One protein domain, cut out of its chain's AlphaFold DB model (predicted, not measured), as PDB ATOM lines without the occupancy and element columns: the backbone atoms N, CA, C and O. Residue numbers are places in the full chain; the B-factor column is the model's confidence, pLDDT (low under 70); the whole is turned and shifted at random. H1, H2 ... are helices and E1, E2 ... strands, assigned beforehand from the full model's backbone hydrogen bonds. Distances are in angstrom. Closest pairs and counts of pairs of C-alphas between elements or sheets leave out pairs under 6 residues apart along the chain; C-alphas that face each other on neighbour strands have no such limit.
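Overview. This is residues 9 to 115, 163 to 252 and 260 to 281 of the 311 residues of the protein "Hypothetical protein" of Timema shepardi (UniProt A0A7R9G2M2). Two strongly twisted antiparallel sheets lie face to face as a sandwich: one of six strands, E1 E11 E3 E4 E5 E8, curled like part of a barrel, and a branched one of E2, E6, E7, E9, E10, E12, E13 and E14. The short helices H1 and H2 graze the six-strand sheet, and residues 69 to 75 stick out. The 219 printed residues have two named helices and fourteen named strands, in the order E1 E2 E3 H1 E4 to E11 H2 E12 E13 E14. The class is mostly strand, with under half of the residues in named elements; the whole is compact, with a radius of gyration of the C-alphas of 17.7 A and spans of 55 by 47 by 34 A.

Arrangement. E1, residues 9 to 16, is an edge strand beside E11, residues 200 to 208, with N 11 and O 204 within hydrogen-bond range at 2.9 A. E3, residues 39 to 47, follows (N 43 and O 205, 2.9 A), then E4, residues 79 to 86 (N 42 and O 83, 2.9 A). E4 and E5, residues 91 to 96, form a hairpin (N 84 and O 93, 2.8 A), and E8, residues 171 to 173, is the other edge strand (N 92 and O 172, 2.8 A). In the branched sheet E2, residues 21 to 32, bends by 54 degrees at residue 28, with E10, residues 182 to 192, on one side (N 24 and O 189, 2.9 A) and E12, residues 219 to 229, on the other (N 25 and O 225, 2.8 A). On the side of E10 away from E2 are E6, residues 104 to 106 (N 106 and O 190, 2.8 A), and E9, residues 175 to 179, its hairpin partner (N 177 and O 184, 2.8 A). E7, residues 164 to 166, is E6's other neighbour (N 105 and O 165, 3.1 A). E12 and E13, residues 237 to 244, form a hairpin (N 224 and O 242, 2.8 A), and E14, residues 270 to 272, is beside E13 (N 272 and O 239, 3.0 A). Between the sheets, the closest C-alphas of E8 and E10 are those of Pro 173 and Thr 187, 6.9 A apart. H1, residues 54 to 57, and H2, residues 209 to 212, are too short for an O i to N i+4 pair; the one O i to N i+3 pair is within range in H2, and 0 of 1 in H1.

Along the chain. E1 begins at C-alpha 9, (51.871, -31.651, 87.064). E10 measures 34.0 A, E2 32.8 A and E12 31.9 A from first to last C-alpha. E14 ends at C-alpha 272, (64.938, -37.583, 72.009).

Size, cuts and confidence. The C-alphas farthest apart, those of Gln 74 and Gly 260, are 55.4 A apart. Residues 116 to 162 and 253 to 259 are not printed; the C-alpha gaps are 17.0 A and 16.5 A. The link from H1 to E4 is long, with 21 residues. Mean pLDDT of the printed part is 73.1, and residues 260 to 281 are among the 74 under 70.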
ATOM      1  N   ILE A   9      50.530 -31.305  87.534       85.69
ATOM      2  CA  ILE A   9      51.871 -31.651  87.064       85.69
ATOM      3  C   ILE A   9      52.117 -30.900  85.756       85.69
ATOM      4  O   ILE A   9      51.406 -31.122  84.777       85.69
ATOM      5  N   ALA A  10      53.129 -30.033  85.720       85.12
ATOM      6  CA  ALA A  10      53.626 -29.469  84.468       85.12
ATOM      7  C   ALA A  10      54.361 -30.563  83.685       85.12
ATOM      8  O   ALA A  10      55.321 -31.145  84.194       85.12
ATOM      9  N   LEU A  11      53.871 -30.879  82.486       85.50
ATOM     10  CA  LEU A  11      54.407 -31.965  81.669       85.50
ATOM     11  C   LEU A  11      55.463 -31.449  80.697       85.50
ATOM     12  O   LEU A  11      56.585 -31.952  80.678       85.50
ATOM     13  N   SER A  12      55.103 -30.470  79.866       83.44
ATOM     14  CA  SER A  12      56.008 -29.932  78.854       83.44
ATOM     15  C   SER A  12      55.503 -28.630  78.239       83.44
ATOM     16  O   SER A  12      54.316 -28.313  78.329       83.44
ATOM     17  N   THR A  13      56.410 -27.934  77.558       83.44
ATOM     18  CA  THR A  13      56.129 -26.722  76.784       83.44
ATOM     19  C   THR A  13      56.549 -26.931  75.333       83.44
ATOM     20  O   THR A  13      57.626 -27.476  75.061       83.44
ATOM     21  N   PHE A  14      55.696 -26.495  74.407       83.56
ATOM     22  CA  PHE A  14      55.859 -26.668  72.967       83.56
ATOM     23  C   PHE A  14      55.649 -25.338  72.244       83.56
ATOM     24  O   PHE A  14      54.690 -24.626  72.527       83.56
ATOM     25  N   GLY A  15      56.519 -25.007  71.294       82.38
ATOM     26  CA  GLY A  15      56.313 -23.870  70.396       82.38
ATOM     27  C   GLY A  15      55.732 -24.345  69.075       82.38
ATOM     28  O   GLY A  15      56.349 -25.173  68.412       82.38
ATOM     29  N   PHE A  16      54.573 -23.828  68.672       80.94
ATOM     30  CA  PHE A  16      53.959 -24.194  67.398       80.94
ATOM     31  C   PHE A  16      53.787 -22.988  66.487       80.94
ATOM     32  O   PHE A  16      53.182 -21.986  66.870       80.94
ATOM     33  N   ASN A  17      54.253 -23.156  65.251       80.75
ATOM     34  CA  ASN A  17      53.851 -22.341  64.114       80.75
ATOM     35  C   ASN A  17      52.671 -23.019  63.393       80.75
ATOM     36  O   ASN A  17      52.307 -24.165  63.688       80.75
ATOM     37  N   LYS A  18      52.079 -22.341  62.413       81.94
ATOM     38  CA  LYS A  18      51.027 -22.881  61.555       81.94
ATOM     39  C   LYS A  18      51.505 -24.148  60.850       81.94
ATOM     40  O   LYS A  18      52.517 -24.170  60.155       81.94
ATOM     41  N   GLY A  19      50.717 -25.205  60.988       77.00
ATOM     42  CA  GLY A  19      51.028 -26.555  60.534       77.00
ATOM     43  C   GLY A  19      51.692 -27.430  61.598       77.00
ATOM     44  O   GLY A  19      51.830 -28.632  61.357       77.00
ATOM     45  N   GLY A  20      52.062 -26.858  62.749       80.94
ATOM     46  CA  GLY A  20      52.578 -27.574  63.909       80.94
ATOM     47  C   GLY A  20      51.569 -28.575  64.463       80.94
ATOM     48  O   GLY A  20      50.351 -28.359  64.415       80.94
ATOM     49  N   GLN A  21      52.088 -29.700  64.949       84.06
ATOM     50  CA  GLN A  21      51.291 -30.821  65.441       84.06
ATOM     51  C   GLN A  21      51.838 -31.309  66.777       84.06
ATOM     52  O   GLN A  21      53.054 -31.372  66.953       84.06
ATOM     53  N   LEU A  22      50.921 -31.680  67.668       87.44
ATOM     54  CA  LEU A  22      51.200 -32.318  68.949       87.44
ATOM     55  C   LEU A  22      50.382 -33.599  69.042       87.44
ATOM     56  O   LEU A  22      49.160 -33.540  68.929       87.44
ATOM     57  N   GLU A  23      51.018 -34.728  69.307       89.00
ATOM     58  CA  GLU A  23      50.348 -35.963  69.703       89.00
ATOM     59  C   GLU A  23      50.661 -36.272  71.163       89.00
ATOM     60  O   GLU A  23      51.809 -36.202  71.594       89.00
ATOM     61  N   VAL A  24      49.625 -36.605  71.932       90.81
ATOM     62  CA  VAL A  24      49.732 -36.962  73.345       90.81
ATOM     63  C   VAL A  24      49.104 -38.328  73.554       90.81
ATOM     64  O   VAL A  24      47.934 -38.542  73.233       90.81
ATOM     65  N   ASN A  25      49.868 -39.239  74.150       91.69
ATOM     66  CA  ASN A  25      49.423 -40.580  74.501       91.69
ATOM     67  C   ASN A  25      49.510 -40.779  76.012       91.69
ATOM     68  O   ASN A  25      50.595 -40.734  76.589       91.69
ATOM     69  N   LEU A  26      48.369 -41.048  76.643       93.06
ATOM     70  CA  LEU A  26      48.277 -41.477  78.033       93.06
ATOM     71  C   LEU A  26      48.179 -43.002  78.080       93.06
ATOM     72  O   LEU A  26      47.249 -43.594  77.527       93.06
ATOM     73  N   ILE A  27      49.133 -43.630  78.758       90.44
ATOM     74  CA  ILE A  27      49.309 -45.079  78.794       90.44
ATOM     75  C   ILE A  27      49.305 -45.556  80.242       90.44
ATOM     76  O   ILE A  27      50.017 -45.020  81.092       90.44
ATOM     77  N   ASN A  28      48.547 -46.624  80.483       90.25
ATOM     78  CA  ASN A  28      48.429 -47.330  81.750       90.25
ATOM     79  C   ASN A  28      48.066 -46.403  82.913       90.25
ATOM     80  O   ASN A  28      48.611 -46.552  84.000       90.25
ATOM     81  N   PHE A  29      47.151 -45.458  82.691       92.00
ATOM     82  CA  PHE A  29      46.699 -44.576  83.759       92.00
ATOM     83  C   PHE A  29      45.955 -45.358  84.836       92.00
ATOM     84  O   PHE A  29      44.970 -46.043  84.551       92.00
ATOM     85  N   HIS A  30      46.412 -45.205  86.069       90.06
ATOM     86  CA  HIS A  30      45.873 -45.825  87.260       90.06
ATOM     87  C   HIS A  30      45.899 -44.837  88.432       90.06
ATOM     88  O   HIS A  30      46.768 -43.969  88.522       90.06
ATOM     89  N   SER A  31      44.925 -44.970  89.330       90.25
ATOM     90  CA  SER A  31      44.747 -44.082  90.476       90.25
ATOM     91  C   SER A  31      44.398 -44.881  91.725       90.25
ATOM     92  O   SER A  31      43.475 -45.700  91.679       90.25
ATOM     93  N   GLU A  32      45.038 -44.570  92.849       87.94
ATOM     94  CA  GLU A  32      44.774 -45.208  94.139       87.94
ATOM     95  C   GLU A  32      44.533 -44.165  95.242       87.94
ATOM     96  O   GLU A  32      45.393 -43.311  95.460       87.94
ATOM     97  N   PRO A  33      43.401 -44.216  95.969       88.50
ATOM     98  CA  PRO A  33      42.286 -45.152  95.811       88.50
ATOM     99  C   PRO A  33      41.441 -44.847  94.566       88.50
ATOM    100  O   PRO A  33      41.118 -43.689  94.301       88.50
ATOM    101  N   PHE A  34      41.034 -45.889  93.842       87.38
ATOM    102  CA  PHE A  34      40.226 -45.760  92.629       87.38
ATOM    103  C   PHE A  34      38.779 -45.350  92.941       87.38
ATOM    104  O   PHE A  34      38.093 -46.004  93.726       87.38
ATOM    105  N   SER A  35      38.292 -44.313  92.259       89.31
ATOM    106  CA  SER A  35      36.865 -43.993  92.181       89.31
ATOM    107  C   SER A  35      36.492 -43.578  90.762       89.31
ATOM    108  O   SER A  35      37.175 -42.779  90.127       89.31
ATOM    109  N   GLU A  36      35.367 -44.092  90.268       87.00
ATOM    110  CA  GLU A  36      34.848 -43.759  88.935       87.00
ATOM    111  C   GLU A  36      34.337 -42.314  88.834       87.00
ATOM    112  O   GLU A  36      34.177 -41.801  87.728       87.00
ATOM    113  N   SER A  37      34.064 -41.661  89.969       88.75
ATOM    114  CA  SER A  37      33.630 -40.260  90.014       88.75
ATOM    115  C   SER A  37      34.785 -39.261  89.991       88.75
ATOM    116  O   SER A  37      34.539 -38.055  89.945       88.75
ATOM    117  N   ASP A  38      36.022 -39.735  90.133       90.56
ATOM    118  CA  ASP A  38      37.185 -38.865  90.219       90.56
ATOM    119  C   ASP A  38      37.493 -38.254  88.845       90.56
ATOM    120  O   ASP A  38      37.423 -38.918  87.809       90.56
ATOM    121  N   VAL A  39      37.806 -36.958  88.847       91.12
ATOM    122  CA  VAL A  39      38.049 -36.183  87.628       91.12
ATOM    123  C   VAL A  39      39.546 -35.972  87.452       91.12
ATOM    124  O   VAL A  39      40.199 -35.349  88.288       91.12
ATOM    125  N   PHE A  40      40.066 -36.451  86.331       93.50
ATOM    126  CA  PHE A  40      41.447 -36.244  85.908       93.50
ATOM    127  C   PHE A  40      41.458 -35.634  84.515       93.50
ATOM    128  O   PHE A  40      40.424 -35.582  83.845       93.50
ATOM    129  N   GLY A  41      42.614 -35.188  84.045       94.12
ATOM    130  CA  GLY A  41      42.712 -34.711  82.676       94.12
ATOM    131  C   GLY A  41      43.898 -33.812  82.421       94.12
ATOM    132  O   GLY A  41      44.796 -33.694  83.251       94.12
ATOM    133  N   PHE A  42      43.869 -33.160  81.267       93.12
ATOM    134  CA  PHE A  42      44.919 -32.257  80.824       93.12
ATOM    135  C   PHE A  42      44.374 -30.850  80.593       93.12
ATOM    136  O   PHE A  42      43.210 -30.686  80.221       93.12
ATOM    137  N   SER A  43      45.224 -29.842  80.765       90.38
ATOM    138  CA  SER A  43      45.002 -28.516  80.185       90.38
ATOM    139  C   SER A  43      46.159 -28.151  79.271       90.38
ATOM    140  O   SER A  43      47.309 -28.509  79.534       90.38
ATOM    141  N   LEU A  44      45.836 -27.472  78.178       88.69
ATOM    142  CA  LEU A  44      46.803 -26.933  77.246       88.69
ATOM    143  C   LEU A  44      46.588 -25.427  77.142       88.69
ATOM    144  O   LEU A  44      45.586 -24.976  76.583       88.69
ATOM    145  N   ASP A  45      47.538 -24.671  77.675       86.19
ATOM    146  CA  ASP A  45      47.429 -23.223  77.790       86.19
ATOM    147  C   ASP A  45      48.326 -22.564  76.751       86.19
ATOM    148  O   ASP A  45      49.548 -22.750  76.762       86.19
ATOM    149  N   ARG A  46      47.727 -21.774  75.859       83.62
ATOM    150  CA  ARG A  46      48.463 -21.002  74.863       83.62
ATOM    151  C   ARG A  46      48.805 -19.618  75.396       83.62
ATOM    152  O   ARG A  46      47.938 -18.874  75.855       83.62
ATOM    153  N   THR A  47      50.068 -19.249  75.238       76.69
ATOM    154  CA  THR A  47      50.614 -17.929  75.556       76.69
ATOM    155  C   THR A  47      51.172 -17.280  74.288       76.69
ATOM    156  O   THR A  47      51.830 -17.936  73.481       76.69
ATOM    157  N   LEU A  48      50.856 -15.995  74.082       65.69
ATOM    158  CA  LEU A  48      51.325 -15.204  72.933       65.69
ATOM    159  C   LEU A  48      52.735 -14.612  73.152       65.69
ATOM    160  O   LEU A  48      53.306 -14.051  72.223       65.69
ATOM    161  N   SER A  49      53.288 -14.701  74.369       59.09
ATOM    162  CA  SER A  49      54.584 -14.129  74.763       59.09
ATOM    163  C   SER A  49      55.325 -15.063  75.730       59.09
ATOM    164  O   SER A  49      54.679 -15.703  76.555       59.09
ATOM    165  N   ASP A  50      56.664 -15.079  75.657       50.84
ATOM    166  CA  ASP A  50      57.604 -15.768  76.571       50.84
ATOM    167  C   ASP A  50      57.485 -15.333  78.051       50.84
ATOM    168  O   ASP A  50      58.133 -15.894  78.935       50.84
ATOM    169  N   ALA A  51      56.685 -14.305  78.348       48.09
ATOM    170  CA  ALA A  51      56.529 -13.765  79.688       48.09
ATOM    171  C   ALA A  51      55.336 -14.398  80.424       48.09
ATOM    172  O   ALA A  51      54.185 -14.125  80.097       48.09
ATOM    173  N   MET A  52      55.685 -15.186  81.450       55.38
ATOM    174  CA  MET A  52      54.914 -15.568  82.644       55.38
ATOM    175  C   MET A  52      53.499 -16.097  82.383       55.38
ATOM    176  O   MET A  52      52.599 -15.334  82.066       55.38
ATOM    177  N   THR A  53      53.275 -17.402  82.578       57.03
ATOM    178  CA  THR A  53      51.953 -18.041  82.482       57.03
ATOM    179  C   THR A  53      51.017 -17.500  83.578       57.03
ATOM    180  O   THR A  53      51.049 -17.991  84.706       57.03
ATOM    181  N   PRO A  54      50.116 -16.537  83.288       52.69
ATOM    182  CA  PRO A  54      49.291 -15.892  84.324       52.69
ATOM    183  C   PRO A  54      48.224 -16.841  84.903       52.69
ATOM    184  O   PRO A  54      47.472 -16.507  85.817       52.69
ATOM    185  N   TYR A  55      48.134 -18.039  84.333       52.19
ATOM    186  CA  TYR A  55      47.081 -19.005  84.560       52.19
ATOM    187  C   TYR A  55      47.353 -19.938  85.753       52.19
ATOM    188  O   TYR A  55      46.407 -20.382  86.403       52.19
ATOM    189  N   LEU A  56      48.628 -20.182  86.093       55.88
ATOM    190  CA  LEU A  56      48.991 -21.010  87.252       55.88
ATOM    191  C   LEU A  56      48.799 -20.283  88.591       55.88
ATOM    192  O   LEU A  56      48.504 -20.934  89.589       55.88
ATOM    193  N   ASP A  57      48.918 -18.953  88.620       54.03
ATOM    194  CA  ASP A  57      48.804 -18.176  89.865       54.03
ATOM    195  C   ASP A  57      47.355 -17.964  90.325       54.03
ATOM    196  O   ASP A  57      47.103 -17.816  91.517       54.03
ATOM    197  N   SER A  58      46.385 -17.989  89.406       55.03
ATOM    198  CA  SER A  58      44.979 -17.677  89.709       55.03
ATOM    199  C   SER A  58      44.141 -18.872  90.180       55.03
ATOM    200  O   SER A  58      43.053 -18.665  90.710       55.03
ATOM    201  N   HIS A  59      44.629 -20.111  90.034       60.47
ATOM    202  CA  HIS A  59      43.828 -21.323  90.275       60.47
ATOM    203  C   HIS A  59      44.478 -22.318  91.248       60.47
ATOM    204  O   HIS A  59      44.225 -23.519  91.179       60.47
ATOM    205  N   GLN A  60      45.302 -21.840  92.187       61.59
ATOM    206  CA  GLN A  60      45.913 -22.710  93.208       61.59
ATOM    207  C   GLN A  60      44.863 -23.400  94.108       61.59
ATOM    208  O   GLN A  60      45.107 -24.498  94.624       61.59
ATOM    209  N   ASP A  61      43.674 -22.802  94.227       69.38
ATOM    210  CA  ASP A  61      42.636 -23.214  95.175       69.38
ATOM    211  C   ASP A  61      41.535 -24.107  94.566       69.38
ATOM    212  O   ASP A  61      40.753 -24.705  95.306       69.38
ATOM    213  N   GLY A  62      41.460 -24.255  93.234       78.44
ATOM    214  CA  GLY A  62      40.351 -24.939  92.553       78.44
ATOM    215  C   GLY A  62      40.769 -25.787  91.350       78.44
ATOM    216  O   GLY A  62      41.706 -25.457  90.632       78.44
ATOM    217  N   CYS A  63      40.057 -26.897  91.098       84.38
ATOM    218  CA  CYS A  63      40.348 -27.726  89.927       84.38
ATOM    219  C   CYS A  63      39.716 -27.165  88.647       84.38
ATOM    220  O   CYS A  63      38.507 -27.270  88.432       84.38
ATOM    221  N   LEU A  64      40.569 -26.712  87.737       81.44
ATOM    222  CA  LEU A  64      40.224 -26.125  86.439       81.44
ATOM    223  C   LEU A  64      39.295 -26.972  85.560       81.44
ATOM    224  O   LEU A  64      38.454 -26.444  84.839       81.44
ATOM    225  N   LEU A  65      39.408 -28.299  85.635       84.81
ATOM    226  CA  LEU A  65      38.573 -29.207  84.840       84.81
ATOM    227  C   LEU A  65      37.109 -29.254  85.309       84.81
ATOM    228  O   LEU A  65      36.260 -29.782  84.590       84.81
ATOM    229  N   GLN A  66      36.808 -28.743  86.508       77.12
ATOM    230  CA  GLN A  66      35.466 -28.727  87.103       77.12
ATOM    231  C   GLN A  66      34.798 -27.346  87.038       77.12
ATOM    232  O   GLN A  66      33.575 -27.254  87.149       77.12
ATOM    233  N   GLU A  67      35.565 -26.278  86.812       64.62
ATOM    234  CA  GLU A  67      35.059 -24.896  86.794       64.62
ATOM    235  C   GLU A  67      34.349 -24.504  85.496       64.62
ATOM    236  O   GLU A  67      33.820 -23.404  85.391       64.62
ATOM    237  N   VAL A  68      34.219 -25.431  84.544       55.19
ATOM    238  CA  VAL A  68      33.507 -25.245  83.266       55.19
ATOM    239  C   VAL A  68      32.055 -24.752  83.441       55.19
ATOM    240  O   VAL A  68      31.502 -24.147  82.525       55.19
ATOM    241  N   ASN A  69      31.443 -24.981  84.611       45.22
ATOM    242  CA  ASN A  69      30.071 -24.568  84.933       45.22
ATOM    243  C   ASN A  69      29.966 -23.318  85.825       45.22
ATOM    244  O   ASN A  69      28.851 -22.878  86.105       45.22
ATOM    245  N   ARG A  70      31.081 -22.762  86.314       45.91
ATOM    246  CA  ARG A  70      31.065 -21.455  86.984       45.91
ATOM    247  C   ARG A  70      31.157 -20.407  85.889       45.91
ATOM    248  O   ARG A  70      32.005 -20.521  85.007       45.91
ATOM    249  N   GLU A  71      30.243 -19.440  85.893       41.12
ATOM    250  CA  GLU A  71      30.305 -18.355  84.918       41.12
ATOM    251  C   GLU A  71      31.720 -17.765  84.904       41.12
ATOM    252  O   GLU A  71      32.287 -17.526  85.974       41.12
ATOM    253  N   PRO A  72      32.318 -17.581  83.717       43.78
ATOM    254  CA  PRO A  72      33.663 -17.057  83.622       43.78
ATOM    255  C   PRO A  72      33.641 -15.646  84.199       43.78
ATOM    256  O   PRO A  72      33.076 -14.735  83.587       43.78
ATOM    257  N   ASN A  73      34.274 -15.452  85.356       37.59
ATOM    258  CA  ASN A  73      34.730 -14.121  85.727       37.59
ATOM    259  C   ASN A  73      35.528 -13.597  84.525       37.59
ATOM    260  O   ASN A  73      36.380 -14.299  83.976       37.59
ATOM    261  N   GLN A  74      35.136 -12.419  84.048       41.34
ATOM    262  CA  GLN A  74      35.323 -11.897  82.690       41.34
ATOM    263  C   GLN A  74      36.782 -11.630  82.252       41.34
ATOM    264  O   GLN A  74      37.002 -10.855  81.327       41.34
ATOM    265  N   GLU A  75      37.792 -12.252  82.856       44.00
ATOM    266  CA  GLU A  75      39.177 -11.768  82.765       44.00
ATOM    267  C   GLU A  75      40.228 -12.815  82.387       44.00
ATOM    268  O   GLU A  75      41.395 -12.470  82.209       44.00
ATOM    269  N   ALA A  76      39.860 -14.075  82.149       44.12
ATOM    270  CA  ALA A  76      40.823 -15.022  81.593       44.12
ATOM    271  C   ALA A  76      40.960 -14.817  80.073       44.12
ATOM    272  O   ALA A  76      40.376 -15.538  79.264       44.12
ATOM    273  N   SER A  77      41.795 -13.855  79.675       49.97
ATOM    274  CA  SER A  77      42.316 -13.660  78.308       49.97
ATOM    275  C   SER A  77      43.172 -14.848  77.800       49.97
ATOM    276  O   SER A  77      43.944 -14.709  76.848       49.97
ATOM    277  N   SER A  78      43.076 -16.018  78.434       61.28
ATOM    278  CA  SER A  78      43.923 -17.182  78.195       61.28
ATOM    279  C   SER A  78      43.221 -18.169  77.263       61.28
ATOM    280  O   SER A  78      42.117 -18.658  77.515       61.28
ATOM    281  N   ALA A  79      43.873 -18.457  76.142       79.50
ATOM    282  CA  ALA A  79      43.445 -19.462  75.186       79.50
ATOM    283  C   ALA A  79      43.786 -20.861  75.726       79.50
ATOM    284  O   ALA A  79      44.892 -21.350  75.512       79.50
ATOM    285  N   VAL A  80      42.841 -21.475  76.440       84.94
ATOM    286  CA  VAL A  80      43.017 -22.781  77.096       84.94
ATOM    287  C   VAL A  80      42.132 -23.855  76.467       84.94
ATOM    288  O   VAL A  80      40.970 -23.602  76.122       84.94
ATOM    289  N   ILE A  81      42.691 -25.060  76.351       88.62
ATOM    290  CA  ILE A  81      41.999 -26.296  75.978       88.62
ATOM    291  C   ILE A  81      41.987 -27.236  77.178       88.62
ATOM    292  O   ILE A  81      43.036 -27.527  77.748       88.62
ATOM    293  N   TYR A  82      40.819 -27.761  77.523       90.56
ATOM    294  CA  TYR A  82      40.634 -28.742  78.584       90.56
ATOM    295  C   TYR A  82      40.326 -30.114  77.998       90.56
ATOM    296  O   TYR A  82      39.458 -30.248  77.136       90.56
ATOM    297  N   PHE A  83      40.996 -31.135  78.519       92.75
ATOM    298  CA  PHE A  83      40.775 -32.538  78.195       92.75
ATOM    299  C   PHE A  83      40.383 -33.274  79.475       92.75
ATOM    300  O   PHE A  83      41.245 -33.691  80.243       92.75
ATOM    301  N   THR A  84      39.088 -33.428  79.728       93.50
ATOM    302  CA  THR A  84      38.557 -34.053  80.944       93.50
ATOM    303  C   THR A  84      38.379 -35.554  80.746       93.50
ATOM    304  O   THR A  84      37.590 -35.993  79.906       93.50
ATOM    305  N   LEU A  85      39.094 -36.351  81.537       93.69
ATOM    306  CA  LEU A  85      39.029 -37.807  81.539       93.69
ATOM    307  C   LEU A  85      37.845 -38.285  82.392       93.69
ATOM    308  O   LEU A  85      37.871 -38.214  83.618       93.69
ATOM    309  N   ASP A  86      36.809 -38.797  81.731       90.50
ATOM    310  CA  ASP A  86      35.615 -39.379  82.341       90.50
ATOM    311  C   ASP A  86      35.782 -40.905  82.414       90.50
ATOM    312  O   ASP A  86      35.500 -41.634  81.456       90.50
ATOM    313  N   LEU A  87      36.286 -41.393  83.555       91.19
ATOM    314  CA  LEU A  87      36.566 -42.817  83.785       91.19
ATOM    315  C   LEU A  87      35.296 -43.679  83.757       91.19
ATOM    316  O   LEU A  87      35.340 -44.827  83.310       91.19
ATOM    317  N   LYS A  88      34.164 -43.113  84.193       90.19
ATOM    318  CA  LYS A  88      32.859 -43.782  84.230       90.19
ATOM    319  C   LYS A  88      32.335 -44.058  82.824       90.19
ATOM    320  O   LYS A  88      31.986 -45.193  82.501       90.19
ATOM    321  N   ASN A  89      32.299 -43.030  81.976       91.62
ATOM    322  CA  ASN A  89      31.792 -43.160  80.609       91.62
ATOM    323  C   ASN A  89      32.862 -43.619  79.611       91.62
ATOM    324  O   ASN A  89      32.521 -43.954  78.478       91.62
ATOM    325  N   LYS A  90      34.134 -43.685  80.029       92.94
ATOM    326  CA  LYS A  90      35.289 -44.048  79.192       92.94
ATOM    327  C   LYS A  90      35.444 -43.085  78.013       92.94
ATOM    328  O   LYS A  90      35.653 -43.494  76.869       92.94
ATOM    329  N   LEU A  91      35.324 -41.796  78.310       93.44
ATOM    330  CA  LEU A  91      35.387 -40.719  77.330       93.44
ATOM    331  C   LEU A  91      36.382 -39.656  77.785       93.44
ATOM    332  O   LEU A  91      36.470 -39.331  78.965       93.44
ATOM    333  N   LEU A  92      37.107 -39.088  76.833       92.94
ATOM    334  CA  LEU A  92      37.908 -37.891  77.014       92.94
ATOM    335  C   LEU A  92      37.117 -36.729  76.410       92.94
ATOM    336  O   LEU A  92      36.947 -36.652  75.192       92.94
ATOM    337  N   ARG A  93      36.570 -35.868  77.267       92.50
ATOM    338  CA  ARG A  93      35.775 -34.706  76.860       92.50
ATOM    339  C   ARG A  93      36.700 -33.531  76.613       92.50
ATOM    340  O   ARG A  93      37.507 -33.196  77.470       92.50
ATOM    341  N   VAL A  94      36.549 -32.895  75.465       90.25
ATOM    342  CA  VAL A  94      37.379 -31.774  75.050       90.25
ATOM    343  C   VAL A  94      36.545 -30.500  75.070       90.25
ATOM    344  O   VAL A  94      35.434 -30.467  74.532       90.25
ATOM    345  N   ASN A  95      37.070 -29.459  75.710       87.19
ATOM    346  CA  ASN A  95      36.428 -28.156  75.780       87.19
ATOM    347  C   ASN A  95      37.443 -27.039  75.531       87.19
ATOM    348  O   ASN A  95      38.538 -27.062  76.084       87.19
ATOM    349  N   CYS A  96      37.064 -26.047  74.733       84.62
ATOM    350  CA  CYS A  96      37.912 -24.910  74.399       84.62
ATOM    351  C   CYS A  96      37.330 -23.599  74.913       84.62
ATOM    352  O   CYS A  96      36.122 -23.363  74.853       84.62
ATOM    353  N   SER A  97      38.221 -22.703  75.333       80.25
ATOM    354  CA  SER A  97      37.883 -21.304  75.587       80.25
ATOM    355  C   SER A  97      37.392 -20.597  74.312       80.25
ATOM    356  O   SER A  97      37.790 -20.926  73.195       80.25
ATOM    357  N   LYS A  98      36.563 -19.555  74.476       72.19
ATOM    358  CA  LYS A  98      35.940 -18.769  73.385       72.19
ATOM    359  C   LYS A  98      36.953 -18.108  72.432       72.19
ATOM    360  O   LYS A  98      36.579 -17.681  71.335       72.19
ATOM    361  N   HIS A  99      38.209 -17.983  72.863       67.75
ATOM    362  CA  HIS A  99      39.298 -17.380  72.094       67.75
ATOM    363  C   HIS A  99      40.014 -18.370  71.151       67.75
ATOM    364  O   HIS A  99      40.828 -17.950  70.334       67.75
ATOM    365  N   LEU A 100      39.700 -19.670  71.221       70.38
ATOM    366  CA  LEU A 100      40.210 -20.699  70.312       70.38
ATOM    367  C   LEU A 100      39.114 -21.071  69.315       70.38
ATOM    368  O   LEU A 100      38.084 -21.622  69.699       70.38
ATOM    369  N   ARG A 101      39.295 -20.711  68.042       65.94
ATOM    370  CA  ARG A 101      38.237 -20.852  67.023       65.94
ATOM    371  C   ARG A 101      38.596 -21.815  65.899       65.94
ATOM    372  O   ARG A 101      37.678 -22.279  65.228       65.94
ATOM    373  N   THR A 102      39.874 -22.125  65.696       72.44
ATOM    374  CA  THR A 102      40.336 -22.915  64.547       72.44
ATOM    375  C   THR A 102      41.296 -24.053  64.904       72.44
ATOM    376  O   THR A 102      41.756 -24.736  63.994       72.44
ATOM    377  N   ILE A 103      41.537 -24.336  66.191       80.44
ATOM    378  CA  ILE A 103      42.294 -25.529  66.594       80.44
ATOM    379  C   ILE A 103      41.461 -26.787  66.333       80.44
ATOM    380  O   ILE A 103      40.338 -26.939  66.836       80.44
ATOM    381  N   TYR A 104      42.057 -27.718  65.589       86.44
ATOM    382  CA  TYR A 104      41.490 -29.037  65.338       86.44
ATOM    383  C   TYR A 104      42.111 -30.075  66.258       86.44
ATOM    384  O   TYR A 104      43.334 -30.152  66.410       86.44
ATOM    385  N   ILE A 105      41.241 -30.900  66.837       89.88
ATOM    386  CA  ILE A 105      41.627 -31.995  67.718       89.88
ATOM    387  C   ILE A 105      41.149 -33.302  67.102       89.88
ATOM    388  O   ILE A 105      40.026 -33.421  66.608       89.88
ATOM    389  N   TYR A 106      42.038 -34.281  67.126       89.31
ATOM    390  CA  TYR A 106      41.896 -35.586  66.511       89.31
ATOM    391  C   TYR A 106      42.141 -36.673  67.549       89.31
ATOM    392  O   TYR A 106      42.768 -36.448  68.585       89.31
ATOM    393  N   LYS A 107      41.680 -37.886  67.246       87.62
ATOM    394  CA  LYS A 107      41.931 -39.056  68.096       87.62
ATOM    395  C   LYS A 107      43.420 -39.428  68.170       87.62
ATOM    396  O   LYS A 107      43.885 -39.891  69.205       87.62
ATOM    397  N   ASN A 108      44.148 -39.279  67.068       83.75
ATOM    398  CA  ASN A 108      45.587 -39.535  66.964       83.75
ATOM    399  C   ASN A 108      46.158 -38.775  65.751       83.75
ATOM    400  O   ASN A 108      45.392 -38.213  64.958       83.75
ATOM    401  N   ALA A 109      47.481 -38.794  65.574       81.81
ATOM    402  CA  ALA A 109      48.137 -38.097  64.467       81.81
ATOM    403  C   ALA A 109      47.733 -38.634  63.082       81.81
ATOM    404  O   ALA A 109      47.739 -37.895  62.100       81.81
ATOM    405  N   THR A 110      47.312 -39.900  62.977       82.25
ATOM    406  CA  THR A 110      46.939 -40.517  61.687       82.25
ATOM    407  C   THR A 110      45.682 -39.913  61.060       82.25
ATOM    408  O   THR A 110      45.521 -39.961  59.841       82.25
ATOM    409  N   PHE A 111      44.801 -39.325  61.874       81.69
ATOM    410  CA  PHE A 111      43.599 -38.642  61.391       81.69
ATOM    411  C   PHE A 111      43.860 -37.194  60.974       81.69
ATOM    412  O   PHE A 111      42.962 -36.562  60.414       81.69
ATOM    413  N   ILE A 112      45.067 -36.670  61.207       80.25
ATOM    414  CA  ILE A 112      45.438 -35.335  60.755       80.25
ATOM    415  C   ILE A 112      45.525 -35.357  59.221       80.25
ATOM    416  O   ILE A 112      46.337 -36.100  58.659       80.25
ATOM    417  N   PRO A 113      44.732 -34.538  58.503       76.25
ATOM    418  CA  PRO A 113      44.762 -34.528  57.049       76.25
ATOM    419  C   PRO A 113      46.161 -34.154  56.566       76.25
ATOM    420  O   PRO A 113      46.637 -33.045  56.822       76.25
ATOM    421  N   SER A 114      46.841 -35.052  55.853       66.25
ATOM    422  CA  SER A 114      48.111 -34.686  55.225       66.25
ATOM    423  C   SER A 114      47.849 -33.505  54.287       66.25
ATOM    424  O   SER A 114      47.092 -33.615  53.318       66.25
ATOM    425  N   GLN A 115      48.429 -32.342  54.590       57.94
ATOM    426  CA  GLN A 115      48.468 -31.261  53.618       57.94
ATOM    427  C   GLN A 115      49.429 -31.742  52.534       57.94
ATOM    428  O   GLN A 115      50.633 -31.505  52.597       57.94
ATOM    429  N   ASN A 163      36.234 -38.840  64.256       63.62
ATOM    430  CA  ASN A 163      37.681 -39.076  64.228       63.62
ATOM    431  C   ASN A 163      38.514 -37.778  64.345       63.62
ATOM    432  O   ASN A 163      39.735 -37.834  64.495       63.62
ATOM    433  N   GLY A 164      37.855 -36.620  64.305       61.38
ATOM    434  CA  GLY A 164      38.414 -35.303  64.582       61.38
ATOM    435  C   GLY A 164      37.411 -34.200  64.252       61.38
ATOM    436  O   GLY A 164      36.454 -34.427  63.508       61.38
ATOM    437  N   GLY A 165      37.611 -33.016  64.820       71.12
ATOM    438  CA  GLY A 165      36.733 -31.869  64.607       71.12
ATOM    439  C   GLY A 165      37.255 -30.594  65.270       71.12
ATOM    440  O   GLY A 165      38.279 -30.634  65.959       71.12
ATOM    441  N   PRO A 166      36.567 -29.455  65.065       75.56
ATOM    442  CA  PRO A 166      36.816 -28.270  65.873       75.56
ATOM    443  C   PRO A 166      36.612 -28.621  67.352       75.56
ATOM    444  O   PRO A 166      35.758 -29.436  67.698       75.56
ATOM    445  N   CYS A 167      37.391 -27.997  68.227       75.12
ATOM    446  CA  CYS A 167      37.477 -28.332  69.652       75.12
ATOM    447  C   CYS A 167      36.156 -28.239  70.466       75.12
ATOM    448  O   CYS A 167      36.101 -28.656  71.623       75.12
ATOM    449  N   PHE A 168      35.066 -27.713  69.902       68.06
ATOM    450  CA  PHE A 168      33.804 -27.544  70.625       68.06
ATOM    451  C   PHE A 168      33.111 -28.890  70.900       68.06
ATOM    452  O   PHE A 168      32.564 -29.513  69.996       68.06
ATOM    453  N   GLN A 169      33.098 -29.302  72.175       67.88
ATOM    454  CA  GLN A 169      32.372 -30.474  72.694       67.88
ATOM    455  C   GLN A 169      32.751 -31.814  72.037       67.88
ATOM    456  O   GLN A 169      31.931 -32.732  71.946       67.88
ATOM    457  N   LEU A 170      34.009 -31.952  71.612       84.81
ATOM    458  CA  LEU A 170      34.525 -33.205  71.070       84.81
ATOM    459  C   LEU A 170      34.666 -34.253  72.186       84.81
ATOM    460  O   LEU A 170      35.070 -33.951  73.310       84.81
ATOM    461  N   GLN A 171      34.331 -35.504  71.879       90.00
ATOM    462  CA  GLN A 171      34.482 -36.632  72.795       90.00
ATOM    463  C   GLN A 171      35.320 -37.710  72.117       90.00
ATOM    464  O   GLN A 171      34.946 -38.222  71.062       90.00
ATOM    465  N   LEU A 172      36.452 -38.049  72.727       90.06
ATOM    466  CA  LEU A 172      37.361 -39.081  72.243       90.06
ATOM    467  C   LEU A 172      37.222 -40.349  73.100       90.06
ATOM    468  O   LEU A 172      36.965 -40.257  74.301       90.06
ATOM    469  N   PRO A 173      37.368 -41.549  72.516       91.75
ATOM    470  CA  PRO A 173      37.233 -42.792  73.264       91.75
ATOM    471  C   PRO A 173      38.427 -43.030  74.200       91.75
ATOM    472  O   PRO A 173      39.581 -42.774  73.848       91.75
ATOM    473  N   VAL A 174      38.147 -43.604  75.368       93.50
ATOM    474  CA  VAL A 174      39.154 -44.096  76.317       93.50
ATOM    475  C   VAL A 174      39.060 -45.615  76.375       93.50
ATOM    476  O   VAL A 174      37.980 -46.191  76.507       93.50
ATOM    477  N   THR A 175      40.203 -46.287  76.295       92.25
ATOM    478  CA  THR A 175      40.287 -47.743  76.433       92.25
ATOM    479  C   THR A 175      40.509 -48.094  77.899       92.25
ATOM    480  O   THR A 175      41.400 -47.534  78.529       92.25
ATOM    481  N   LYS A 176      39.733 -49.041  78.440       91.44
ATOM    482  CA  LYS A 176      39.925 -49.595  79.789       91.44
ATOM    483  C   LYS A 176      40.496 -51.005  79.688       91.44
ATOM    484  O   LYS A 176      39.937 -51.838  78.978       91.44
ATOM    485  N   MET A 177      41.553 -51.277  80.436       88.00
ATOM    486  CA  MET A 177      42.130 -52.601  80.637       88.00
ATOM    487  C   MET A 177      41.943 -52.994  82.102       88.00
ATOM    488  O   MET A 177      42.206 -52.200  83.002       88.00
ATOM    489  N   VAL A 178      41.449 -54.205  82.345       87.31
ATOM    490  CA  VAL A 178      41.259 -54.738  83.698       87.31
ATOM    491  C   VAL A 178      42.310 -55.810  83.915       87.31
ATOM    492  O   VAL A 178      42.371 -56.775  83.154       87.31
ATOM    493  N   THR A 179      43.137 -55.640  84.938       82.38
ATOM    494  CA  THR A 179      44.120 -56.637  85.368       82.38
ATOM    495  C   THR A 179      43.813 -57.055  86.812       82.38
ATOM    496  O   THR A 179      43.042 -56.381  87.499       82.38
ATOM    497  N   PRO A 180      44.424 -58.139  87.325       76.94
ATOM    498  CA  PRO A 180      44.298 -58.511  88.736       76.94
ATOM    499  C   PRO A 180      44.779 -57.422  89.709       76.94
ATOM    500  O   PRO A 180      44.387 -57.428  90.870       76.94
ATOM    501  N   THR A 181      45.631 -56.507  89.240       73.56
ATOM    502  CA  THR A 181      46.229 -55.425  90.033       73.56
ATOM    503  C   THR A 181      45.392 -54.148  90.028       73.56
ATOM    504  O   THR A 181      45.609 -53.295  90.878       73.56
ATOM    505  N   GLY A 182      44.430 -53.996  89.110       82.56
ATOM    506  CA  GLY A 182      43.559 -52.824  89.069       82.56
ATOM    507  C   GLY A 182      42.975 -52.506  87.692       82.56
ATOM    508  O   GLY A 182      43.099 -53.256  86.723       82.56
ATOM    509  N   ASN A 183      42.308 -51.354  87.615       87.44
ATOM    510  CA  ASN A 183      41.792 -50.792  86.369       87.44
ATOM    511  C   ASN A 183      42.812 -49.812  85.781       87.44
ATOM    512  O   ASN A 183      43.207 -48.871  86.468       87.44
ATOM    513  N   TYR A 184      43.165 -50.000  84.511       90.75
ATOM    514  CA  TYR A 184      44.097 -49.156  83.764       90.75
ATOM    515  C   TYR A 184      43.389 -48.510  82.575       90.75
ATOM    516  O   TYR A 184      42.551 -49.144  81.927       90.75
ATOM    517  N   TYR A 185      43.717 -47.255  82.275       93.00
ATOM    518  CA  TYR A 185      43.077 -46.483  81.210       93.00
ATOM    519  C   TYR A 185      44.100 -45.926  80.225       93.00
ATOM    520  O   TYR A 185      45.130 -45.384  80.620       93.00
ATOM    521  N   ASN A 186      43.776 -46.026  78.937       92.94
ATOM    522  CA  ASN A 186      44.608 -45.536  77.845       92.94
ATOM    523  C   ASN A 186      43.792 -44.607  76.955       92.94
ATOM    524  O   ASN A 186      42.657 -44.921  76.582       92.94
ATOM    525  N   THR A 187      44.375 -43.483  76.565       93.75
ATOM    526  CA  THR A 187      43.762 -42.569  75.601       93.75
ATOM    527  C   THR A 187      44.833 -41.800  74.849       93.75
ATOM    528  O   THR A 187      45.981 -41.724  75.284       93.75
ATOM    529  N   SER A 188      44.455 -41.246  73.709       91.94
ATOM    530  CA  SER A 188      45.323 -40.427  72.880       91.94
ATOM    531  C   SER A 188      44.523 -39.276  72.301       91.94
ATOM    532  O   SER A 188      43.314 -39.396  72.070       91.94
ATOM    533  N   PHE A 189      45.204 -38.172  72.046       91.88
ATOM    534  CA  PHE A 189      44.670 -37.079  71.255       91.88
ATOM    535  C   PHE A 189      45.798 -36.425  70.472       91.88
ATOM    536  O   PHE A 189      46.956 -36.443  70.886       91.88
ATOM    537  N   ALA A 190      45.450 -35.831  69.339       89.94
ATOM    538  CA  ALA A 190      46.377 -35.036  68.561       89.94
ATOM    539  C   ALA A 190      45.775 -33.671  68.248       89.94
ATOM    540  O   ALA A 190      44.585 -33.552  67.963       89.94
ATOM    541  N   MET A 191      46.604 -32.642  68.309       88.56
ATOM    542  CA  MET A 191      46.256 -31.262  68.021       88.56
ATOM    543  C   MET A 191      47.011 -30.802  66.781       88.56
ATOM    544  O   MET A 191      48.185 -31.131  66.604       88.56
ATOM    545  N   ARG A 192      46.352 -29.986  65.959       85.81
ATOM    546  CA  ARG A 192      46.990 -29.262  64.863       85.81
ATOM    547  C   ARG A 192      46.674 -27.775  64.924       85.81
ATOM    548  O   ARG A 192      45.516 -27.393  65.091       85.81
ATOM    549  N   VAL A 193      47.702 -26.962  64.708       84.25
ATOM    550  CA  VAL A 193      47.580 -25.513  64.524       84.25
ATOM    551  C   VAL A 193      47.377 -25.226  63.037       84.25
ATOM    552  O   VAL A 193      48.284 -25.452  62.241       84.25
ATOM    553  N   ASP A 194      46.198 -24.743  62.641       81.44
ATOM    554  CA  ASP A 194      45.882 -24.474  61.224       81.44
ATOM    555  C   ASP A 194      45.953 -22.985  60.842       81.44
ATOM    556  O   ASP A 194      46.073 -22.658  59.655       81.44
ATOM    557  N   SER A 195      45.946 -22.080  61.827       82.12
ATOM    558  CA  SER A 195      45.988 -20.627  61.626       82.12
ATOM    559  C   SER A 195      47.245 -19.990  62.225       82.12
ATOM    560  O   SER A 195      47.673 -20.361  63.313       82.12
ATOM    561  N   GLU A 196      47.773 -18.958  61.560       80.75
ATOM    562  CA  GLU A 196      48.847 -18.091  62.084       80.75
ATOM    563  C   GLU A 196      48.427 -17.379  63.383       80.75
ATOM    564  O   GLU A 196      49.234 -17.124  64.269       80.75
ATOM    565  N   THR A 197      47.129 -17.114  63.558       81.94
ATOM    566  CA  THR A 197      46.603 -16.503  64.789       81.94
ATOM    567  C   THR A 197      46.660 -17.434  65.997       81.94
ATOM    568  O   THR A 197      46.444 -16.982  67.122       81.94
ATOM    569  N   GLU A 198      46.872 -18.731  65.767       81.69
ATOM    570  CA  GLU A 198      46.946 -19.785  66.779       81.69
ATOM    571  C   GLU A 198      48.389 -20.222  67.054       81.69
ATOM    572  O   GLU A 198      48.620 -21.111  67.866       81.69
ATOM    573  N   GLU A 199      49.375 -19.566  66.450       83.31
ATOM    574  CA  GLU A 199      50.779 -19.772  66.794       83.31
ATOM    575  C   GLU A 199      51.063 -19.330  68.236       83.31
ATOM    576  O   GLU A 199      50.322 -18.531  68.830       83.31
ATOM    577  N   GLY A 200      52.117 -19.888  68.825       80.94
ATOM    578  CA  GLY A 200      52.578 -19.508  70.157       80.94
ATOM    579  C   GLY A 200      53.169 -20.658  70.960       80.94
ATOM    580  O   GLY A 200      53.443 -21.743  70.440       80.94
ATOM    581  N   LEU A 201      53.356 -20.392  72.252       82.69
ATOM    582  CA  LEU A 201      53.872 -21.352  73.221       82.69
ATOM    583  C   LEU A 201      52.714 -22.004  73.969       82.69
ATOM    584  O   LEU A 201      51.884 -21.324  74.577       82.69
ATOM    585  N   TYR A 202      52.679 -23.327  73.913       84.75
ATOM    586  CA  TYR A 202      51.658 -24.180  74.490       84.75
ATOM    587  C   TYR A 202      52.236 -24.942  75.676       84.75
ATOM    588  O   TYR A 202      53.179 -25.719  75.525       84.75
ATOM    589  N   ASN A 203      51.648 -24.742  76.849       86.38
ATOM    590  CA  ASN A 203      52.040 -25.421  78.077       86.38
ATOM    591  C   ASN A 203      51.036 -26.524  78.400       86.38
ATOM    592  O   ASN A 203      49.841 -26.255  78.519       86.38
ATOM    593  N   LEU A 204      51.519 -27.758  78.526       88.00
ATOM    594  CA  LEU A 204      50.704 -28.928  78.825       88.00
ATOM    595  C   LEU A 204      50.811 -29.283  80.310       88.00
ATOM    596  O   LEU A 204      51.900 -29.555  80.826       88.00
ATOM    597  N   TYR A 205      49.660 -29.359  80.969       89.00
ATOM    598  CA  TYR A 205      49.531 -29.729  82.374       89.00
ATOM    599  C   TYR A 205      48.636 -30.952  82.527       89.00
ATOM    600  O   TYR A 205      47.662 -31.110  81.794       89.00
ATOM    601  N   PHE A 206      48.938 -31.798  83.509       91.56
ATOM    602  CA  PHE A 206      48.037 -32.838  83.997       91.56
ATOM    603  C   PHE A 206      47.412 -32.400  85.322       91.56
ATOM    604  O   PHE A 206      48.117 -31.883  86.187       91.56
ATOM    605  N   HIS A 207      46.116 -32.647  85.509       90.94
ATOM    606  CA  HIS A 207      45.358 -32.258  86.697       90.94
ATOM    607  C   HIS A 207      44.755 -33.467  87.408       90.94
ATOM    608  O   HIS A 207      44.110 -34.318  86.793       90.94
ATOM    609  N   SER A 208      44.914 -33.485  88.730       91.88
ATOM    610  CA  SER A 208      44.301 -34.431  89.658       91.88
ATOM    611  C   SER A 208      43.297 -33.697  90.538       91.88
ATOM    612  O   SER A 208      43.628 -33.257  91.640       91.88
ATOM    613  N   CYS A 209      42.055 -33.541  90.066       90.69
ATOM    614  CA  CYS A 209      41.035 -32.809  90.823       90.69
ATOM    615  C   CYS A 209      40.762 -33.361  92.234       90.69
ATOM    616  O   CYS A 209      40.495 -32.548  93.120       90.69
ATOM    617  N   PRO A 210      40.809 -34.686  92.497       90.50
ATOM    618  CA  PRO A 210      40.622 -35.204  93.849       90.50
ATOM    619  C   PRO A 210      41.609 -34.615  94.860       90.50
ATOM    620  O   PRO A 210      41.207 -34.326  95.980       90.50
ATOM    621  N   ASN A 211      42.849 -34.348  94.438       89.69
ATOM    622  CA  ASN A 211      43.917 -33.843  95.305       89.69
ATOM    623  C   ASN A 211      43.766 -32.355  95.666       89.69
ATOM    624  O   ASN A 211      44.537 -31.847  96.478       89.69
ATOM    625  N   TYR A 212      42.801 -31.638  95.076       86.38
ATOM    626  CA  TYR A 212      42.473 -30.264  95.483       86.38
ATOM    627  C   TYR A 212      41.630 -30.216  96.762       86.38
ATOM    628  O   TYR A 212      41.502 -29.149  97.351       86.38
ATOM    629  N   LYS A 213      41.055 -31.348  97.182       83.31
ATOM    630  CA  LYS A 213      40.286 -31.469  98.421       83.31
ATOM    631  C   LYS A 213      41.204 -31.983  99.526       83.31
ATOM    632  O   LYS A 213      41.892 -32.979  99.322       83.31
ATOM    633  N   ASP A 214      41.167 -31.354 100.695       76.19
ATOM    634  CA  ASP A 214      42.067 -31.705 101.804       76.19
ATOM    635  C   ASP A 214      41.758 -33.080 102.435       76.19
ATOM    636  O   ASP A 214      42.609 -33.678 103.086       76.19
ATOM    637  N   ASP A 215      40.564 -33.632 102.194       79.06
ATOM    638  CA  ASP A 215      40.085 -34.852 102.858       79.06
ATOM    639  C   ASP A 215      40.555 -36.169 102.211       79.06
ATOM    640  O   ASP A 215      40.307 -37.253 102.751       79.06
ATOM    641  N   ARG A 216      41.175 -36.130 101.022       81.50
ATOM    642  CA  ARG A 216      41.525 -37.346 100.269       81.50
ATOM    643  C   ARG A 216      42.723 -37.129  99.351       81.50
ATOM    644  O   ARG A 216      42.664 -36.333  98.423       81.50
ATOM    645  N   HIS A 217      43.760 -37.945  99.533       84.94
ATOM    646  CA  HIS A 217      44.891 -38.017  98.610       84.94
ATOM    647  C   HIS A 217      44.750 -39.214  97.672       84.94
ATOM    648  O   HIS A 217      44.485 -40.336  98.111       84.94
ATOM    649  N   VAL A 218      44.934 -38.959  96.381       88.62
ATOM    650  CA  VAL A 218      44.950 -39.950  95.309       88.62
ATOM    651  C   VAL A 218      46.330 -39.946  94.662       88.62
ATOM    652  O   VAL A 218      46.803 -38.916  94.171       88.62
ATOM    653  N   TYR A 219      46.961 -41.114  94.658       89.06
ATOM    654  CA  TYR A 219      48.245 -41.369  94.021       89.06
ATOM    655  C   TYR A 219      48.038 -41.839  92.587       89.06
ATOM    656  O   TYR A 219      47.103 -42.589  92.301       89.06
ATOM    657  N   LEU A 220      48.913 -41.391  91.691       88.88
ATOM    658  CA  LEU A 220      48.784 -41.621  90.255       88.88
ATOM    659  C   LEU A 220      49.938 -42.462  89.721       88.88
ATOM    660  O   LEU A 220      51.098 -42.187  90.026       88.88
ATOM    661  N   ASP A 221      49.621 -43.423  88.860       87.88
ATOM    662  CA  ASP A 221      50.589 -44.165  88.051       87.88
ATOM    663  C   ASP A 221      50.190 -44.049  86.578       87.88
ATOM    664  O   ASP A 221      49.076 -44.412  86.205       87.88
ATOM    665  N   PHE A 222      51.058 -43.470  85.752       88.50
ATOM    666  CA  PHE A 222      50.853 -43.382  84.311       88.50
ATOM    667  C   PHE A 222      52.144 -43.065  83.559       88.50
ATOM    668  O   PHE A 222      53.096 -42.472  84.076       88.50
ATOM    669  N   MET A 223      52.136 -43.396  82.270       85.62
ATOM    670  CA  MET A 223      53.114 -42.909  81.306       85.62
ATOM    671  C   MET A 223      52.434 -41.962  80.324       85.62
ATOM    672  O   MET A 223      51.389 -42.286  79.766       85.62
ATOM    673  N   ALA A 224      53.039 -40.802  80.105       85.69
ATOM    674  CA  ALA A 224      52.633 -39.862  79.078       85.69
ATOM    675  C   ALA A 224      53.737 -39.760  78.021       85.69
ATOM    676  O   ALA A 224      54.902 -39.531  78.357       85.69
ATOM    677  N   LEU A 225      53.370 -39.970  76.758       84.00
ATOM    678  CA  LEU A 225      54.242 -39.772  75.601       84.00
ATOM    679  C   LEU A 225      53.746 -38.572  74.810       84.00
ATOM    680  O   LEU A 225      52.540 -38.424  74.608       84.00
ATOM    681  N   PHE A 226      54.679 -37.753  74.347       83.19
ATOM    682  CA  PHE A 226      54.404 -36.560  73.564       83.19
ATOM    683  C   PHE A 226      55.265 -36.589  72.307       83.19
ATOM    684  O   PHE A 226      56.472 -36.819  72.407       83.19
ATOM    685  N   GLU A 227      54.653 -36.359  71.153       79.75
ATOM    686  CA  GLU A 227      55.358 -36.196  69.884       79.75
ATOM    687  C   GLU A 227      54.994 -34.850  69.269       79.75
ATOM    688  O   GLU A 227      53.817 -34.572  69.027       79.75
ATOM    689  N   ASP A 228      55.995 -34.015  69.010       72.31
ATOM    690  CA  ASP A 228      55.822 -32.745  68.319       72.31
ATOM    691  C   ASP A 228      56.566 -32.715  66.982       72.31
ATOM    692  O   ASP A 228      57.686 -33.209  66.822       72.31
ATOM    693  N   ASN A 229      55.894 -32.132  65.988       65.56
ATOM    694  CA  ASN A 229      56.442 -31.905  64.658       65.56
ATOM    695  C   ASN A 229      56.481 -30.396  64.404       65.56
ATOM    696  O   ASN A 229      55.465 -29.772  64.074       65.56
ATOM    697  N   LEU A 230      57.655 -29.804  64.619       57.75
ATOM    698  CA  LEU A 230      57.898 -28.379  64.426       57.75
ATOM    699  C   LEU A 230      57.840 -28.057  62.928       57.75
ATOM    700  O   LEU A 230      58.725 -28.423  62.149       57.75
ATOM    701  N   SER A 231      56.790 -27.352  62.504       44.81
ATOM    702  CA  SER A 231      56.630 -26.915  61.118       44.81
ATOM    703  C   SER A 231      57.708 -25.883  60.760       44.81
ATOM    704  O   SER A 231      57.570 -24.695  61.047       44.81
ATOM    705  N   GLY A 232      58.802 -26.337  60.148       45.53
ATOM    706  CA  GLY A 232      59.884 -25.454  59.698       45.53
ATOM    707  C   GLY A 232      61.235 -26.131  59.476       45.53
ATOM    708  O   GLY A 232      62.021 -25.651  58.661       45.53
ATOM    709  N   HIS A 233      61.494 -27.281  60.106       39.75
ATOM    710  CA  HIS A 233      62.736 -28.026  59.905       39.75
ATOM    711  C   HIS A 233      62.487 -29.377  59.235       39.75
ATOM    712  O   HIS A 233      61.709 -30.207  59.698       39.75
ATOM    713  N   ARG A 234      63.177 -29.619  58.113       42.00
ATOM    714  CA  ARG A 234      63.299 -30.971  57.565       42.00
ATOM    715  C   ARG A 234      64.054 -31.812  58.602       42.00
ATOM    716  O   ARG A 234      65.218 -31.526  58.852       42.00
ATOM    717  N   HIS A 235      63.394 -32.845  59.124       46.56
ATOM    718  CA  HIS A 235      63.964 -33.962  59.897       46.56
ATOM    719  C   HIS A 235      64.143 -33.798  61.416       46.56
ATOM    720  O   HIS A 235      65.244 -33.987  61.921       46.56
ATOM    721  N   GLY A 236      63.047 -33.611  62.155       52.78
ATOM    722  CA  GLY A 236      63.009 -34.024  63.562       52.78
ATOM    723  C   GLY A 236      61.585 -34.151  64.089       52.78
ATOM    724  O   GLY A 236      60.887 -33.149  64.185       52.78
ATOM    725  N   VAL A 237      61.150 -35.379  64.389       62.88
ATOM    726  CA  VAL A 237      60.043 -35.612  65.330       62.88
ATOM    727  C   VAL A 237      60.700 -35.712  66.694       62.88
ATOM    728  O   VAL A 237      61.610 -36.526  66.873       62.88
ATOM    729  N   LEU A 238      60.291 -34.855  67.618       64.00
ATOM    730  CA  LEU A 238      60.782 -34.879  68.985       64.00
ATOM    731  C   LEU A 238      59.834 -35.752  69.803       64.00
ATOM    732  O   LEU A 238      58.639 -35.482  69.865       64.00
ATOM    733  N   THR A 239      60.358 -36.812  70.415       66.62
ATOM    734  CA  THR A 239      59.573 -37.650  71.329       66.62
ATOM    735  C   THR A 239      60.014 -37.377  72.758       66.62
ATOM    736  O   THR A 239      61.193 -37.525  73.098       66.62
ATOM    737  N   ARG A 240      59.058 -37.003  73.609       71.19
ATOM    738  CA  ARG A 240      59.246 -36.819  75.049       71.19
ATOM    739  C   ARG A 240      58.418 -37.851  75.806       71.19
ATOM    740  O   ARG A 240      57.257 -38.082  75.481       71.19
ATOM    741  N   GLN A 241      59.003 -38.453  76.835       77.25
ATOM    742  CA  GLN A 241      58.308 -39.384  77.724       77.25
ATOM    743  C   GLN A 241      58.399 -38.916  79.175       77.25
ATOM    744  O   GLN A 241      59.474 -38.563  79.659       77.25
ATOM    745  N   LEU A 242      57.272 -38.979  79.882       78.25
ATOM    746  CA  LEU A 242      57.185 -38.731  81.316       78.25
ATOM    747  C   LEU A 242      56.487 -39.903  82.006       78.25
ATOM    748  O   LEU A 242      55.424 -40.350  81.575       78.25
ATOM    749  N   ARG A 243      57.078 -40.396  83.100       79.75
ATOM    750  CA  ARG A 243      56.510 -41.464  83.927       79.75
ATOM    751  C   ARG A 243      56.258 -40.996  85.362       79.75
ATOM    752  O   ARG A 243      57.176 -40.574  86.079       79.75
ATOM    753  N   VAL A 244      55.011 -41.123  85.792       79.00
ATOM    754  CA  VAL A 244      54.554 -40.910  87.168       79.00
ATOM    755  C   VAL A 244      54.230 -42.279  87.745       79.00
ATOM    756  O   VAL A 244      53.553 -43.043  87.081       79.00
ATOM    757  N   ASN A 245      54.729 -42.603  88.935       74.56
ATOM    758  CA  ASN A 245      54.437 -43.855  89.621       74.56
ATOM    759  C   ASN A 245      53.731 -43.538  90.947       74.56
ATOM    760  O   ASN A 245      54.176 -42.672  91.717       74.56
ATOM    761  N   ALA A 246      52.705 -44.318  91.269       61.53
ATOM    762  CA  ALA A 246      52.289 -44.477  92.650       61.53
ATOM    763  C   ALA A 246      53.447 -45.179  93.375       61.53
ATOM    764  O   ALA A 246      54.120 -46.049  92.817       61.53
ATOM    765  N   GLY A 247      53.796 -44.720  94.569       53.22
ATOM    766  CA  GLY A 247      54.816 -45.404  95.350       53.22
ATOM    767  C   GLY A 247      54.254 -46.677  95.959       53.22
ATOM    768  O   GLY A 247      53.088 -46.999  95.744       53.22
ATOM    769  N   PRO A 248      55.082 -47.435  96.694       48.47
ATOM    770  CA  PRO A 248      54.603 -48.641  97.344       48.47
ATOM    771  C   PRO A 248      53.437 -48.264  98.262       48.47
ATOM    772  O   PRO A 248      53.590 -47.463  99.189       48.47
ATOM    773  N   THR A 249      52.266 -48.816  97.967       43.03
ATOM    774  CA  THR A 249      51.099 -48.722  98.834       43.03
ATOM    775  C   THR A 249      51.459 -49.291 100.206       43.03
ATOM    776  O   THR A 249      52.145 -50.315 100.283       43.03
ATOM    777  N   PRO A 250      51.034 -48.677 101.324       37.59
ATOM    778  CA  PRO A 250      51.058 -49.376 102.595       37.59
ATOM    779  C   PRO A 250      50.099 -50.562 102.468       37.59
ATOM    780  O   PRO A 250      48.880 -50.392 102.428       37.59
ATOM    781  N   CYS A 251      50.678 -51.756 102.334       38.16
ATOM    782  CA  CYS A 251      49.967 -53.021 102.268       38.16
ATOM    783  C   CYS A 251      48.885 -53.079 103.352       38.16
ATOM    784  O   CYS A 251      49.110 -52.696 104.505       38.16
ATOM    785  N   ALA A 252      47.710 -53.580 102.969       36.47
ATOM    786  CA  ALA A 252      46.632 -53.904 103.884       36.47
ATOM    787  C   ALA A 252      47.183 -54.655 105.110       36.47
ATOM    788  O   ALA A 252      47.992 -55.576 104.987       36.47
ATOM    789  N   GLY A 260      60.508 -59.077  98.433       27.30
ATOM    790  CA  GLY A 260      60.820 -58.940  97.018       27.30
ATOM    791  C   GLY A 260      61.084 -57.470  96.728       27.30
ATOM    792  O   GLY A 260      60.150 -56.709  96.496       27.30
ATOM    793  N   PHE A 261      62.348 -57.056  96.786       31.42
ATOM    794  CA  PHE A 261      62.786 -55.753  96.292       31.42
ATOM    795  C   PHE A 261      62.306 -55.570  94.841       31.42
ATOM    796  O   PHE A 261      62.821 -56.217  93.932       31.42
ATOM    797  N   SER A 262      61.326 -54.690  94.618       31.22
ATOM    798  CA  SER A 262      61.046 -54.169  93.279       31.22
ATOM    799  C   SER A 262      62.172 -53.192  92.932       31.22
ATOM    800  O   SER A 262      62.436 -52.283  93.729       31.22
ATOM    801  N   PRO A 263      62.901 -53.382  91.821       36.81
ATOM    802  CA  PRO A 263      64.065 -52.569  91.529       36.81
ATOM    803  C   PRO A 263      63.624 -51.123  91.300       36.81
ATOM    804  O   PRO A 263      62.673 -50.860  90.565       36.81
ATOM    805  N   ASN A 264      64.333 -50.197  91.949       33.94
ATOM    806  CA  ASN A 264      64.278 -48.765  91.680       33.94
ATOM    807  C   ASN A 264      64.191 -48.528  90.169       33.94
ATOM    808  O   ASN A 264      65.173 -48.745  89.461       33.94
ATOM    809  N   TYR A 265      63.038 -48.071  89.677       36.84
ATOM    810  CA  TYR A 265      62.959 -47.506  88.338       36.84
ATOM    811  C   TYR A 265      63.412 -46.048  88.430       36.84
ATOM    812  O   TYR A 265      62.692 -45.233  89.023       36.84
ATOM    813  N   PRO A 266      64.601 -45.698  87.904       35.03
ATOM    814  CA  PRO A 266      65.024 -44.312  87.847       35.03
ATOM    815  C   PRO A 266      64.023 -43.523  87.001       35.03
ATOM    816  O   PRO A 266      63.543 -43.973  85.961       35.03
ATOM    817  N   MET A 267      63.671 -42.342  87.496       33.66
ATOM    818  CA  MET A 267      62.895 -41.363  86.753       33.66
ATOM    819  C   MET A 267      63.762 -40.863  85.591       33.66
ATOM    820  O   MET A 267      64.705 -40.114  85.820       33.66
ATOM    821  N   GLU A 268      63.468 -41.291  84.366       31.56
ATOM    822  CA  GLU A 268      64.149 -40.824  83.155       31.56
ATOM    823  C   GLU A 268      63.178 -39.935  82.370       31.56
ATOM    824  O   GLU A 268      62.204 -40.413  81.791       31.56
ATOM    825  N   ILE A 269      63.414 -38.622  82.397       41.78
ATOM    826  CA  ILE A 269      62.828 -37.703  81.418       41.78
ATOM    827  C   ILE A 269      63.733 -37.813  80.195       41.78
ATOM    828  O   ILE A 269      64.829 -37.257  80.184       41.78
ATOM    829  N   LYS A 270      63.310 -38.591  79.197       33.59
ATOM    830  CA  LYS A 270      64.051 -38.739  77.944       33.59
ATOM    831  C   LYS A 270      63.391 -37.877  76.878       33.59
ATOM    832  O   LYS A 270      62.289 -38.176  76.423       33.59
ATOM    833  N   GLU A 271      64.074 -36.804  76.508       38.72
ATOM    834  CA  GLU A 271      63.794 -36.017  75.314       38.72
ATOM    835  C   GLU A 271      64.726 -36.514  74.205       38.72
ATOM    836  O   GLU A 271      65.946 -36.423  74.327       38.72
ATOM    837  N   ASN A 272      64.167 -37.108  73.152       38.38
ATOM    838  CA  ASN A 272      64.938 -37.583  72.009       38.38
ATOM    839  C   ASN A 272      64.568 -36.753  70.778       38.38
ATOM    840  O   ASN A 272      63.532 -36.990  70.159       38.38
ATOM    841  N   ASN A 273      65.414 -35.777  70.440       37.12
ATOM    842  CA  ASN A 273      65.434 -35.128  69.129       37.12
ATOM    843  C   ASN A 273      66.493 -35.850  68.305       37.12
ATOM    844  O   ASN A 273      67.551 -36.158  68.847       37.12
ATOM    845  N   SER A 274      66.261 -36.091  67.022       42.19
ATOM    846  CA  SER A 274      67.169 -36.759  66.078       42.19
ATOM    847  C   SER A 274      68.586 -36.143  65.998       42.19
ATOM    848  O   SER A 274      68.947 -35.515  65.006       42.19
ATOM    849  N   GLY A 275      69.411 -36.351  67.033       36.88
ATOM    850  CA  GLY A 275      70.788 -35.875  67.170       36.88
ATOM    851  C   GLY A 275      71.008 -34.533  67.892       36.88
ATOM    852  O   GLY A 275      72.103 -33.994  67.753       36.88
ATOM    853  N   ASN A 276      70.045 -33.969  68.638       35.91
ATOM    854  CA  ASN A 276      70.245 -32.688  69.348       35.91
ATOM    855  C   ASN A 276      69.478 -32.614  70.692       35.91
ATOM    856  O   ASN A 276      68.445 -33.251  70.842       35.91
ATOM    857  N   TYR A 277      69.963 -31.859  71.683       39.00
ATOM    858  CA  TYR A 277      69.534 -31.969  73.094       39.00
ATOM    859  C   TYR A 277      68.841 -30.725  73.674       39.00
ATOM    860  O   TYR A 277      68.988 -30.456  74.862       39.00
ATOM    861  N   LEU A 278      68.115 -29.932  72.885       35.00
ATOM    862  CA  LEU A 278      67.533 -28.692  73.412       35.00
ATOM    863  C   LEU A 278      66.007 -28.662  73.318       35.00
ATOM    864  O   LEU A 278      65.434 -28.541  72.235       35.00
ATOM    865  N   SER A 279      65.389 -28.716  74.499       41.97
ATOM    866  CA  SER A 279      64.037 -28.238  74.775       41.97
ATOM    867  C   SER A 279      63.919 -26.750  74.436       41.97
ATOM    868  O   SER A 279      64.818 -25.966  74.736       41.97
ATOM    869  N   ALA A 280      62.792 -26.361  73.836       44.53
ATOM    870  CA  ALA A 280      62.392 -24.970  73.634       44.53
ATOM    871  C   ALA A 280      62.611 -24.143  74.918       44.53
ATOM    872  O   ALA A 280      61.919 -24.333  75.916       44.53
ATOM    873  N   GLY A 281      63.626 -23.278  74.884       47.53
ATOM    874  CA  GLY A 281      64.134 -22.521  76.030       47.53
ATOM    875  C   GLY A 281      65.464 -21.811  75.752       47.53
ATOM    876  O   GLY A 281      65.772 -20.816  76.399       47.53
TER     877      GLY A 281